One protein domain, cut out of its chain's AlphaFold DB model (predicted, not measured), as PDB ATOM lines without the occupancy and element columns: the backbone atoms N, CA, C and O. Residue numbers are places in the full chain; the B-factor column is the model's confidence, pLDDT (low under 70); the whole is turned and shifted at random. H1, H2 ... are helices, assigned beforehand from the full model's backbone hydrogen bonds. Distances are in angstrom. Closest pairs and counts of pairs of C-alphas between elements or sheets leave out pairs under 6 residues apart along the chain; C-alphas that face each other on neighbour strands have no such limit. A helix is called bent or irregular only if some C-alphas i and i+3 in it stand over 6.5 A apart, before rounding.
ATOM      1  N   MET A   4      88.909 106.956  67.780       89.62
ATOM      2  CA  MET A   4      90.137 106.237  67.437       89.62
ATOM      3  C   MET A   4      91.196 107.199  66.889       89.62
ATOM      4  O   MET A   4      92.335 107.192  67.354       89.62
ATOM      5  N   LEU A   5      90.803 108.092  65.973       89.56
ATOM      6  CA  LEU A   5      91.690 109.134  65.451       89.56
ATOM      7  C   LEU A   5      92.205 110.041  66.573       89.56
ATOM      8  O   LEU A   5      93.407 110.283  66.656       89.56
ATOM      9  N   PHE A   6      91.327 110.507  67.468       91.38
ATOM     10  CA  PHE A   6      91.734 111.353  68.591       91.38
ATOM     11  C   PHE A   6      92.769 110.666  69.490       91.38
ATOM     12  O   PHE A   6      93.756 111.298  69.861       91.38
ATOM     13  N   ARG A   7      92.579 109.379  69.810       92.31
ATOM     14  CA  ARG A   7      93.536 108.617  70.628       92.31
ATOM     15  C   ARG A   7      94.906 108.526  69.962       92.31
ATOM     16  O   ARG A   7      95.903 108.802  70.622       92.31
ATOM     17  N   VAL A   8      94.955 108.217  68.666       94.12
ATOM     18  CA  VAL A   8      96.216 108.154  67.906       94.12
ATOM     19  C   VAL A   8      96.918 109.514  67.890       94.12
ATOM     20  O   VAL A   8      98.123 109.596  68.127       94.12
ATOM     21  N   PHE A   9      96.172 110.603  67.674       92.56
ATOM     22  CA  PHE A   9      96.734 111.954  67.738       92.56
ATOM     23  C   PHE A   9      97.271 112.289  69.132       92.56
ATOM     24  O   PHE A   9      98.385 112.799  69.247       92.56
ATOM     25  N   ALA A  10      96.511 111.988  70.185       93.25
ATOM     26  CA  ALA A  10      96.916 112.250  71.562       93.25
ATOM     27  C   ALA A  10      98.185 111.473  71.938       93.25
ATOM     28  O   ALA A  10      99.098 112.046  72.526       93.25
ATOM     29  N   GLU A  11      98.275 110.204  71.543       95.75
ATOM     30  CA  GLU A  11      99.461 109.381  71.770       95.75
ATOM     31  C   GLU A  11     100.682 109.931  71.022       95.75
ATOM     32  O   GLU A  11     101.757 110.060  71.602       95.75
ATOM     33  N   SER A  12     100.520 110.321  69.754       96.50
ATOM     34  CA  SER A  12     101.612 110.912  68.977       96.50
ATOM     35  C   SER A  12     102.121 112.218  69.591       96.50
ATOM     36  O   SER A  12     103.329 112.455  69.601       96.50
ATOM     37  N   VAL A  13     101.222 113.070  70.090       96.62
ATOM     38  CA  VAL A  13     101.599 114.308  70.786       96.62
ATOM     39  C   VAL A  13     102.294 113.988  72.111       96.62
ATOM     40  O   VAL A  13     103.315 114.603  72.407       96.62
ATOM     41  N   GLY A  14     101.795 113.008  72.871       96.69
ATOM     42  CA  GLY A  14     102.412 112.550  74.118       96.69
ATOM     43  C   GLY A  14     103.853 112.090  73.909       96.69
ATOM     44  O   GLY A  14     104.765 112.659  74.499       96.69
ATOM     45  N   ARG A  15     104.078 111.176  72.956       97.50
ATOM     46  CA  ARG A  15     105.426 110.689  72.611       97.50
ATOM     47  C   ARG A  15     106.375 111.813  72.194       97.50
ATOM     48  O   ARG A  15     107.563 111.756  72.493       97.50
ATOM     49  N   TYR A  16     105.872 112.824  71.485       96.25
ATOM     50  CA  TYR A  16     106.675 113.996  71.136       96.25
ATOM     51  C   TYR A  16     107.092 114.786  72.387       96.25
ATOM     52  O   TYR A  16     108.256 115.160  72.502       96.25
ATOM     53  N   LEU A  17     106.172 115.021  73.326       95.94
ATOM     54  CA  LEU A  17     106.481 115.727  74.571       95.94
ATOM     55  C   LEU A  17     107.483 114.943  75.432       95.94
ATOM     56  O   LEU A  17     108.448 115.542  75.898       95.94
ATOM     57  N   ASP A  18     107.319 113.623  75.545       95.19
ATOM     58  CA  ASP A  18     108.252 112.745  76.265       95.19
ATOM     59  C   ASP A  18     109.658 112.781  75.644       95.19
ATOM     60  O   ASP A  18     110.669 112.832  76.345       95.19
ATOM     61  N   ALA A  19     109.746 112.808  74.309       92.38
ATOM     62  CA  ALA A  19     111.023 112.921  73.612       92.38
ATOM     63  C   ALA A  19     111.712 114.269  73.878       92.38
ATOM     64  O   ALA A  19     112.931 114.309  74.056       92.38
ATOM     65  N   VAL A  20     110.955 115.373  73.914       93.12
ATOM     66  CA  VAL A  20     111.501 116.702  74.234       93.12
ATOM     67  C   VAL A  20     111.955 116.782  75.693       93.12
ATOM     68  O   VAL A  20     113.012 117.353  75.960       93.12
ATOM     69  N   ASP A  21     111.220 116.173  76.620       91.00
ATOM     70  CA  ASP A  21     111.615 116.087  78.030       91.00
ATOM     71  C   ASP A  21     112.909 115.269  78.204       91.00
ATOM     72  O   ASP A  21     113.878 115.722  78.816       91.00
ATOM     73  N   GLY A  22     113.007 114.124  77.518       89.69
ATOM     74  CA  GLY A  22     114.225 113.311  77.489       89.69
ATOM     75  C   GLY A  22     115.444 114.020  76.878       89.69
ATOM     76  O   GLY A  22     116.581 113.711  77.235       89.69
ATOM     77  N   LEU A  23     115.247 114.996  75.978       88.44
ATOM     78  CA  LEU A  23     116.339 115.851  75.495       88.44
ATOM     79  C   LEU A  23     116.848 116.797  76.585       88.44
ATOM     80  O   LEU A  23     118.054 117.029  76.644       88.44
ATOM     81  N   ALA A  24     115.954 117.332  77.420       77.75
ATOM     82  CA  ALA A  24     116.301 118.256  78.497       77.75
ATOM     83  C   ALA A  24     117.037 117.567  79.659       77.75
ATOM     84  O   ALA A  24     117.855 118.203  80.316       77.75
ATOM     85  N   ALA A  25     116.796 116.271  79.874       80.69
ATOM     86  CA  ALA A  25     117.496 115.457  80.873       80.69
ATOM     87  C   ALA A  25     118.877 114.927  80.414       80.69
ATOM     88  O   ALA A  25     119.569 114.270  81.189       80.69
ATOM     89  N   GLY A  26     119.260 115.150  79.150       75.06
ATOM     90  CA  GLY A  26     120.462 114.577  78.531       75.06
ATOM     91  C   GLY A  26     121.693 115.495  78.484       75.06
ATOM     92  O   GLY A  26     121.712 116.598  79.019       75.06
ATOM     93  N   GLU A  27     122.736 115.028  77.790       72.56
ATOM     94  CA  GLU A  27     124.057 115.673  77.710       72.56
ATOM     95  C   GLU A  27     124.068 117.101  77.102       72.56
ATOM     96  O   GLU A  27     123.355 117.359  76.120       72.56
ATOM     97  N   PRO A  28     124.984 117.995  77.548       68.81
ATOM     98  CA  PRO A  28     125.115 119.378  77.061       68.81
ATOM     99  C   PRO A  28     125.319 119.515  75.545       68.81
ATOM    100  O   PRO A  28     124.947 120.526  74.945       68.81
ATOM    101  N   ALA A  29     125.860 118.486  74.884       75.19
ATOM    102  CA  ALA A  29     126.058 118.458  73.431       75.19
ATOM    103  C   ALA A  29     124.750 118.632  72.624       75.19
ATOM    104  O   ALA A  29     124.787 118.949  71.435       75.19
ATOM    105  N   ARG A  30     123.579 118.465  73.256       83.31
ATOM    106  CA  ARG A  30     122.255 118.604  72.626       83.31
ATOM    107  C   ARG A  30     121.676 120.018  72.695       83.31
ATOM    108  O   ARG A  30     120.549 120.225  72.241       83.31
ATOM    109  N   GLN A  31     122.433 121.007  73.180       84.50
ATOM    110  CA  GLN A  31     121.952 122.377  73.402       84.50
ATOM    111  C   GLN A  31     121.246 122.994  72.183       84.50
ATOM    112  O   GLN A  31     120.212 123.651  72.318       84.50
ATOM    113  N   ARG A  32     121.769 122.765  70.969       89.62
ATOM    114  CA  ARG A  32     121.152 123.280  69.734       89.62
ATOM    115  C   ARG A  32     119.776 122.664  69.478       89.62
ATOM    116  O   ARG A  32     118.859 123.386  69.089       89.62
ATOM    117  N   THR A  33     119.638 121.360  69.695       90.94
ATOM    118  CA  THR A  33     118.372 120.633  69.537       90.94
ATOM    119  C   THR A  33     117.363 121.093  70.583       90.94
ATOM    120  O   THR A  33     116.252 121.465  70.219       90.94
ATOM    121  N   ILE A  34     117.778 121.203  71.849       91.69
ATOM    122  CA  ILE A  34     116.941 121.737  72.936       91.69
ATOM    123  C   ILE A  34     116.419 123.133  72.570       91.69
ATOM    124  O   ILE A  34     115.220 123.391  72.650       91.69
ATOM    125  N   ALA A  35     117.282 124.028  72.081       92.06
ATOM    126  CA  ALA A  35     116.868 125.374  71.681       92.06
ATOM    127  C   ALA A  35     115.846 125.381  70.526       92.06
ATOM    128  O   ALA A  35     114.978 126.255  70.474       92.06
ATOM    129  N   ILE A  36     115.942 124.437  69.583       94.69
ATOM    130  CA  ILE A  36     114.958 124.285  68.502       94.69
ATOM    131  C   ILE A  36     113.610 123.834  69.070       94.69
ATOM    132  O   ILE A  36     112.596 124.467  68.772       94.69
ATOM    133  N   GLU A  37     113.600 122.805  69.916       95.88
ATOM    134  CA  GLU A  37     112.357 122.266  70.473       95.88
ATOM    135  C   GLU A  37     111.680 123.252  71.435       95.88
ATOM    136  O   GLU A  37     110.467 123.450  71.355       95.88
ATOM    137  N   VAL A  38     112.445 123.994  72.244       94.31
ATOM    138  CA  VAL A  38     111.908 125.092  73.069       94.31
ATOM    139  C   VAL A  38     111.245 126.160  72.198       94.31
ATOM    140  O   VAL A  38     110.124 126.580  72.486       94.31
ATOM    141  N   ARG A  39     111.880 126.582  71.093       96.75
ATOM    142  CA  ARG A  39     111.265 127.549  70.163       96.75
ATOM    143  C   ARG A  39     109.977 127.010  69.546       96.75
ATOM    144  O   ARG A  39     109.014 127.767  69.418       96.75
ATOM    145  N   ARG A  40     109.935 125.722  69.195       97.06
ATOM    146  CA  ARG A  40     108.732 125.066  68.670       97.06
ATOM    147  C   ARG A  40     107.611 125.031  69.714       97.06
ATOM    148  O   ARG A  40     106.485 125.392  69.385       97.06
ATOM    149  N   LEU A  41     107.912 124.682  70.965       96.56
ATOM    150  CA  LEU A  41     106.939 124.695  72.063       96.56
ATOM    151  C   LEU A  41     106.403 126.105  72.340       96.56
ATOM    152  O   LEU A  41     105.196 126.283  72.488       96.56
ATOM    153  N   VAL A  42     107.270 127.124  72.344       97.31
ATOM    154  CA  VAL A  42     106.854 128.531  72.482       97.31
ATOM    155  C   VAL A  42     105.924 128.942  71.339       97.31
ATOM    156  O   VAL A  42     104.900 129.578  71.583       97.31
ATOM    157  N   ALA A  43     106.247 128.573  70.096       98.00
ATOM    158  CA  ALA A  43     105.399 128.863  68.943       98.00
ATOM    159  C   ALA A  43     104.032 128.166  69.046       98.00
ATOM    160  O   ALA A  43     103.006 128.809  68.824       98.00
ATOM    161  N   ALA A  44     104.007 126.893  69.450       97.44
ATOM    162  CA  ALA A  44     102.774 126.136  69.650       97.44
ATOM    163  C   ALA A  44     101.877 126.775  70.724       97.44
ATOM    164  O   ALA A  44     100.686 126.977  70.492       97.44
ATOM    165  N   TRP A  45     102.450 127.169  71.866       97.81
ATOM    166  CA  TRP A  45     101.708 127.858  72.922       97.81
ATOM    167  C   TRP A  45     101.178 129.218  72.481       97.81
ATOM    168  O   TRP A  45     100.031 129.540  72.777       97.81
ATOM    169  N   ARG A  46     101.968 130.010  71.746       97.81
ATOM    170  CA  ARG A  46     101.500 131.292  71.195       97.81
ATOM    171  C   ARG A  46     100.321 131.099  70.246       97.81
ATOM    172  O   ARG A  46      99.322 131.789  70.406       97.81
ATOM    173  N   ALA A  47     100.409 130.137  69.328       97.88
ATOM    174  CA  ALA A  47      99.316 129.818  68.413       97.88
ATOM    175  C   ALA A  47      98.052 129.366  69.164       97.88
ATOM    176  O   ALA A  47      96.953 129.830  68.868       97.88
ATOM    177  N   LEU A  48      98.204 128.512  70.182       96.31
ATOM    178  CA  LEU A  48      97.085 128.049  71.001       96.31
ATOM    179  C   LEU A  48      96.447 129.190  71.812       96.31
ATOM    180  O   LEU A  48      95.225 129.283  71.900       96.31
ATOM    181  N   LEU A  49      97.245 130.071  72.413       95.50
ATOM    182  CA  LEU A  49      96.729 131.205  73.184       95.50
ATOM    183  C   LEU A  49      96.020 132.228  72.295       95.50
ATOM    184  O   LEU A  49      94.976 132.746  72.693       95.50
ATOM    185  N   ASP A  50      96.536 132.463  71.089       95.56
ATOM    186  CA  ASP A  50      95.919 133.338  70.092       95.56
ATOM    187  C   ASP A  50      94.520 132.842  69.689       95.56
ATOM    188  O   ASP A  50      93.532 133.569  69.795       95.56
ATOM    189  N   GLN A  51      94.388 131.542  69.401       94.25
ATOM    190  CA  GLN A  51      93.090 130.898  69.143       94.25
ATOM    191  C   GLN A  51      92.102 131.026  70.316       94.25
ATOM    192  O   GLN A  51      90.884 130.945  70.137       94.25
ATOM    193  N   HIS A  52      92.610 131.204  71.535       93.31
ATOM    194  CA  HIS A  52      91.821 131.272  72.759       93.31
ATOM    195  C   HIS A  52      91.659 132.691  73.320       93.31
ATOM    196  O   HIS A  52      91.155 132.828  74.443       93.31
ATOM    197  N   GLN A  53      92.005 133.734  72.559       90.81
ATOM    198  CA  GLN A  53      91.785 135.124  72.965       90.81
ATOM    199  C   GLN A  53      90.316 135.386  73.357       90.81
ATOM    200  O   GLN A  53      89.389 134.816  72.759       90.81
ATOM    201  N   PRO A  54      90.059 136.209  74.391       86.31
ATOM    202  CA  PRO A  54      88.710 136.650  74.703       86.31
ATOM    203  C   PRO A  54      88.127 137.480  73.554       86.31
ATOM    204  O   PRO A  54      88.734 138.421  73.061       86.31
ATOM    205  N   THR A  55      86.907 137.150  73.158       83.94
ATOM    206  CA  THR A  55      86.062 138.009  72.324       83.94
ATOM    207  C   THR A  55      85.615 139.244  73.107       83.94
ATOM    208  O   THR A  55      85.583 139.221  74.338       83.94
ATOM    209  N   GLU A  56      85.132 140.271  72.403       79.50
ATOM    210  CA  GLU A  56      84.567 141.503  72.988       79.50
ATOM    211  C   GLU A  56      83.500 141.246  74.067       79.50
ATOM    212  O   GLU A  56      83.306 142.042  74.979       79.50
ATOM    213  N   ARG A  57      82.810 140.100  74.005       76.62
ATOM    214  CA  ARG A  57      81.778 139.697  74.974       76.62
ATOM    215  C   ARG A  57      82.326 138.864  76.145       76.62
ATOM    216  O   ARG A  57      81.557 138.138  76.776       76.62
ATOM    217  N   GLY A  58      83.642 138.872  76.372       77.62
ATOM    218  CA  GLY A  58      84.318 138.144  77.454       77.62
ATOM    219  C   GLY A  58      84.298 136.614  77.319       77.62
ATOM    220  O   GLY A  58      84.561 135.900  78.286       77.62
ATOM    221  N   ARG A  59      83.948 136.077  76.142       82.94
ATOM    222  CA  ARG A  59      83.970 134.626  75.869       82.94
ATOM    223  C   ARG A  59      85.268 134.235  75.189       82.94
ATOM    224  O   ARG A  59      85.707 134.951  74.301       82.94
ATOM    225  N   CYS A  60      85.817 133.075  75.520       88.81
ATOM    226  CA  CYS A  60      86.989 132.533  74.834       88.81
ATOM    227  C   CYS A  60      86.669 132.177  73.367       88.81
ATOM    228  O   CYS A  60      85.713 131.435  73.125       88.81
ATOM    229  N   GLY A  61      87.473 132.673  72.418       87.38
ATOM    230  CA  GLY A  61      87.304 132.447  70.976       87.38
ATOM    231  C   GLY A  61      87.337 130.970  70.566       87.38
ATOM    232  O   GLY A  61      86.485 130.534  69.797       87.38
ATOM    233  N   GLY A  62      88.235 130.175  71.157       88.19
ATOM    234  CA  GLY A  62      88.434 128.763  70.800       88.19
ATOM    235  C   GLY A  62      87.511 127.751  71.494       88.19
ATOM    236  O   GLY A  62      87.439 126.599  71.080       88.19
ATOM    237  N   CYS A  63      86.778 128.128  72.552       86.88
ATOM    238  CA  CYS A  63      85.955 127.179  73.330       86.88
ATOM    239  C   CYS A  63      84.472 127.104  72.911       86.88
ATOM    240  O   CYS A  63      83.705 126.337  73.502       86.88
ATOM    241  N   GLY A  64      84.037 127.912  71.941       74.81
ATOM    242  CA  GLY A  64      82.635 127.995  71.523       74.81
ATOM    243  C   GLY A  64      81.693 128.646  72.557       74.81
ATOM    244  O   GLY A  64      82.110 129.232  73.556       74.81
ATOM    245  N   ARG A  65      80.370 128.561  72.322       66.69
ATOM    246  CA  ARG A  65      79.335 129.325  73.066       66.69
ATOM    247  C   ARG A  65      79.168 128.945  74.551       66.69
ATOM    248  O   ARG A  65      78.483 129.675  75.265       66.69
ATOM    249  N   ARG A  66      79.747 127.832  75.022       60.91
ATOM    250  CA  ARG A  66      79.428 127.224  76.335       60.91
ATOM    251  C   ARG A  66      80.212 127.778  77.532       60.91
ATOM    252  O   ARG A  66      79.902 127.414  78.658       60.91
ATOM    253  N   ARG A  67      81.209 128.647  77.336       59.78
ATOM    254  CA  ARG A  67      82.016 129.212  78.439       59.78
ATOM    255  C   ARG A  67      81.803 130.727  78.528       59.78
ATOM    256  O   ARG A  67      82.457 131.484  77.814       59.78
ATOM    257  N   ARG A  68      80.875 131.171  79.382       58.41
ATOM    258  CA  ARG A  68      80.749 132.582  79.795       58.41
ATOM    259  C   ARG A  68      81.329 132.747  81.203       58.41
ATOM    260  O   ARG A  68      81.078 131.900  82.050       58.41
ATOM    261  N   GLY A  69      82.083 133.823  81.433       61.62
ATOM    262  CA  GLY A  69      82.407 134.313  82.780       61.62
ATOM    263  C   GLY A  69      83.566 133.645  83.531       61.62
ATOM    264  O   GLY A  69      83.805 134.013  84.673       61.62
ATOM    265  N   ALA A  70      84.307 132.705  82.934       69.94
ATOM    266  CA  ALA A  70      85.463 132.080  83.586       69.94
ATOM    267  C   ALA A  70      86.635 131.854  82.622       69.94
ATOM    268  O   ALA A  70      86.436 131.614  81.425       69.94
ATOM    269  N   MET A  71      87.858 131.873  83.163       82.62
ATOM    270  CA  MET A  71      89.086 131.574  82.424       82.62
ATOM    271  C   MET A  71      89.028 130.151  81.844       82.62
ATOM    272  O   MET A  71      88.768 129.173  82.556       82.62
ATOM    273  N   CYS A  72      89.231 130.020  80.529       89.75
ATOM    274  CA  CYS A  72      89.104 128.729  79.857       89.75
ATOM    275  C   CYS A  72      90.219 127.755  80.282       89.75
ATOM    276  O   CYS A  72      91.177 128.136  80.951       89.75
ATOM    277  N   GLY A  73      90.087 126.472  79.920       89.31
ATOM    278  CA  GLY A  73      91.078 125.447  80.283       89.31
ATOM    279  C   GLY A  73      92.501 125.801  79.849       89.31
ATOM    280  O   GLY A  73      93.409 125.705  80.662       89.31
ATOM    281  N   VAL A  74      92.667 126.295  78.620       93.88
ATOM    282  CA  VAL A  74      93.972 126.690  78.064       93.88
ATOM    283  C   VAL A  74      94.622 127.794  78.896       93.88
ATOM    284  O   VAL A  74      95.739 127.624  79.375       93.88
ATOM    285  N   TRP A  75      93.904 128.893  79.148       91.56
ATOM    286  CA  TRP A  75      94.423 129.992  79.966       91.56
ATOM    287  C   TRP A  75      94.682 129.569  81.418       91.56
ATOM    288  O   TRP A  75      95.667 130.005  82.006       91.56
ATOM    289  N   ARG A  76      93.858 128.670  81.987       91.19
ATOM    290  CA  ARG A  76      94.115 128.060  83.307       91.19
ATOM    291  C   ARG A  76      95.436 127.303  83.345       91.19
ATOM    292  O   ARG A  76      96.187 127.513  84.291       91.19
ATOM    293  N   VAL A  77      95.731 126.487  82.333       93.44
ATOM    294  CA  VAL A  77      97.012 125.770  82.224       93.44
ATOM    295  C   VAL A  77      98.169 126.754  82.041       93.44
ATOM    296  O   VAL A  77      99.137 126.689  82.789       93.44
ATOM    297  N   ALA A  78      98.047 127.720  81.130       93.12
ATOM    298  CA  ALA A  78      99.093 128.717  80.902       93.12
ATOM    299  C   ALA A  78      99.425 129.509  82.180       93.12
ATOM    300  O   ALA A  78     100.588 129.646  82.547       93.12
ATOM    301  N   HIS A  79      98.409 129.966  82.915       90.19
ATOM    302  CA  HIS A  79      98.606 130.648  84.194       90.19
ATOM    303  C   HIS A  79      99.261 129.735  85.242       90.19
ATOM    304  O   HIS A  79     100.140 130.170  85.981       90.19
ATOM    305  N   ALA A  80      98.864 128.465  85.299       90.50
ATOM    306  CA  ALA A  80      99.428 127.467  86.205       90.50
ATOM    307  C   ALA A  80     100.934 127.226  85.984       90.50
ATOM    308  O   ALA A  80     101.702 127.258  86.945       90.50
ATOM    309  N   TYR A  81     101.349 127.012  84.734       89.81
ATOM    310  CA  TYR A  81     102.711 126.585  84.403       89.81
ATOM    311  C   TYR A  81     103.666 127.747  84.100       89.81
ATOM    312  O   TYR A  81     104.843 127.654  84.429       89.81
ATOM    313  N   PHE A  82     103.186 128.858  83.528       89.81
ATOM    314  CA  PHE A  82     104.051 129.985  83.150       89.81
ATOM    315  C   PHE A  82     104.074 131.126  84.169       89.81
ATOM    316  O   PHE A  82     105.076 131.830  84.258       89.81
ATOM    317  N   VAL A  83     102.992 131.327  84.933       88.56
ATOM    318  CA  VAL A  83     102.881 132.453  85.882       88.56
ATOM    319  C   VAL A  83     103.027 131.978  87.321       88.56
ATOM    320  O   VAL A  83     103.908 132.441  88.040       88.56
ATOM    321  N   ARG A  84     102.184 131.029  87.747       84.38
ATOM    322  CA  ARG A  84     102.205 130.490  89.113       84.38
ATOM    323  C   ARG A  84     103.381 129.562  89.383       84.38
ATOM    324  O   ARG A  84     103.635 129.318  90.555       84.38
TER     325      ARG A  84
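What this domain is: This is residues 4 to 84 of the 97 residues of an uncharacterized protein of Actinophytocola sp (UniProt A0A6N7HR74). Two long helices, H1 and H2, make an open V-shaped hairpin: they come together near their tight link and spread apart from there, and residues 4 to 16 of H1 stick out free as an arm. Beyond the far end of H2 the chain loops round through the short, irregular H3 and folds back into H4. The printed part has 81 residues with four named helices, in the order H1, H2, H3, H4, and no named strand; its class is all helix. The whole is loose, with a radius of gyration of the C-alphas of 16.0 A, and spans 49 by 34 by 19 A.

Where its parts are: Find C-alpha 4 at (90.137, 106.237, 67.437); there H1 begins, residues 4 to 24, 30.8 A from first to last C-alpha. H2, residues 28 to 51, begins at C-alpha 28, (125.115, 119.378, 77.061), and covers 34.9 A. It has a kink of 32 degrees near residue 35 and is irregular, with C-alphas 29 and 32 standing 7.8 A apart. H3, residues 61 to 66, 10.9 A long, is irregular too, with C-alphas 62 and 65 standing 9.4 A apart. H4, residues 73 to 83, covers 14.8 A and ends at C-alpha 83, (102.881, 132.453, 85.882); it is neither bent nor irregular, but only just: C-alphas 80 and 83 are 6.1 A apart.

How they stand to each other: Look first at H1 and H2, a helical hairpin: they touch, with residues 20 to 24 of H1 and 30 to 37 of H2 alone. Their closest C-alphas, those of Leu 23 and Ile 34, are 6.4 A apart. They run opposite ways at a steep tilt of 42 degrees. Farther along, H3 is close to H2 but not clearly touching; their closest C-alphas, those of Gln 51 and Gly 62, are 5.4 A apart. H4 and H2 only just touch, only at their ends, with 3 pairs of C-alphas within 8 A; the closest are those of Leu 49 and Val 74, 7.2 A apart. H4 runs the opposite way to H2 at a steep tilt of 43 degrees. H1 is apart from H3 and H4, and H3 is apart from H4. In H1 and H4 every O i to N i+4 pair is within hydrogen-bond range; in H2 18 of 20 are, and in H3 0 of 2, with 0 of 3 O i to N i+3 pairs.

The domain as a whole: The two C-alphas farthest apart, those of Ala 29 and Arg 57, are 49.1 A apart. Without residues 4 to 16, the body spans 49 by 19 by 18 A. The printed part has no cut, and no link is long. The mean pLDDT of the printed part is 88.0; look for values under 70 at residue 28 and residues 65 to 70.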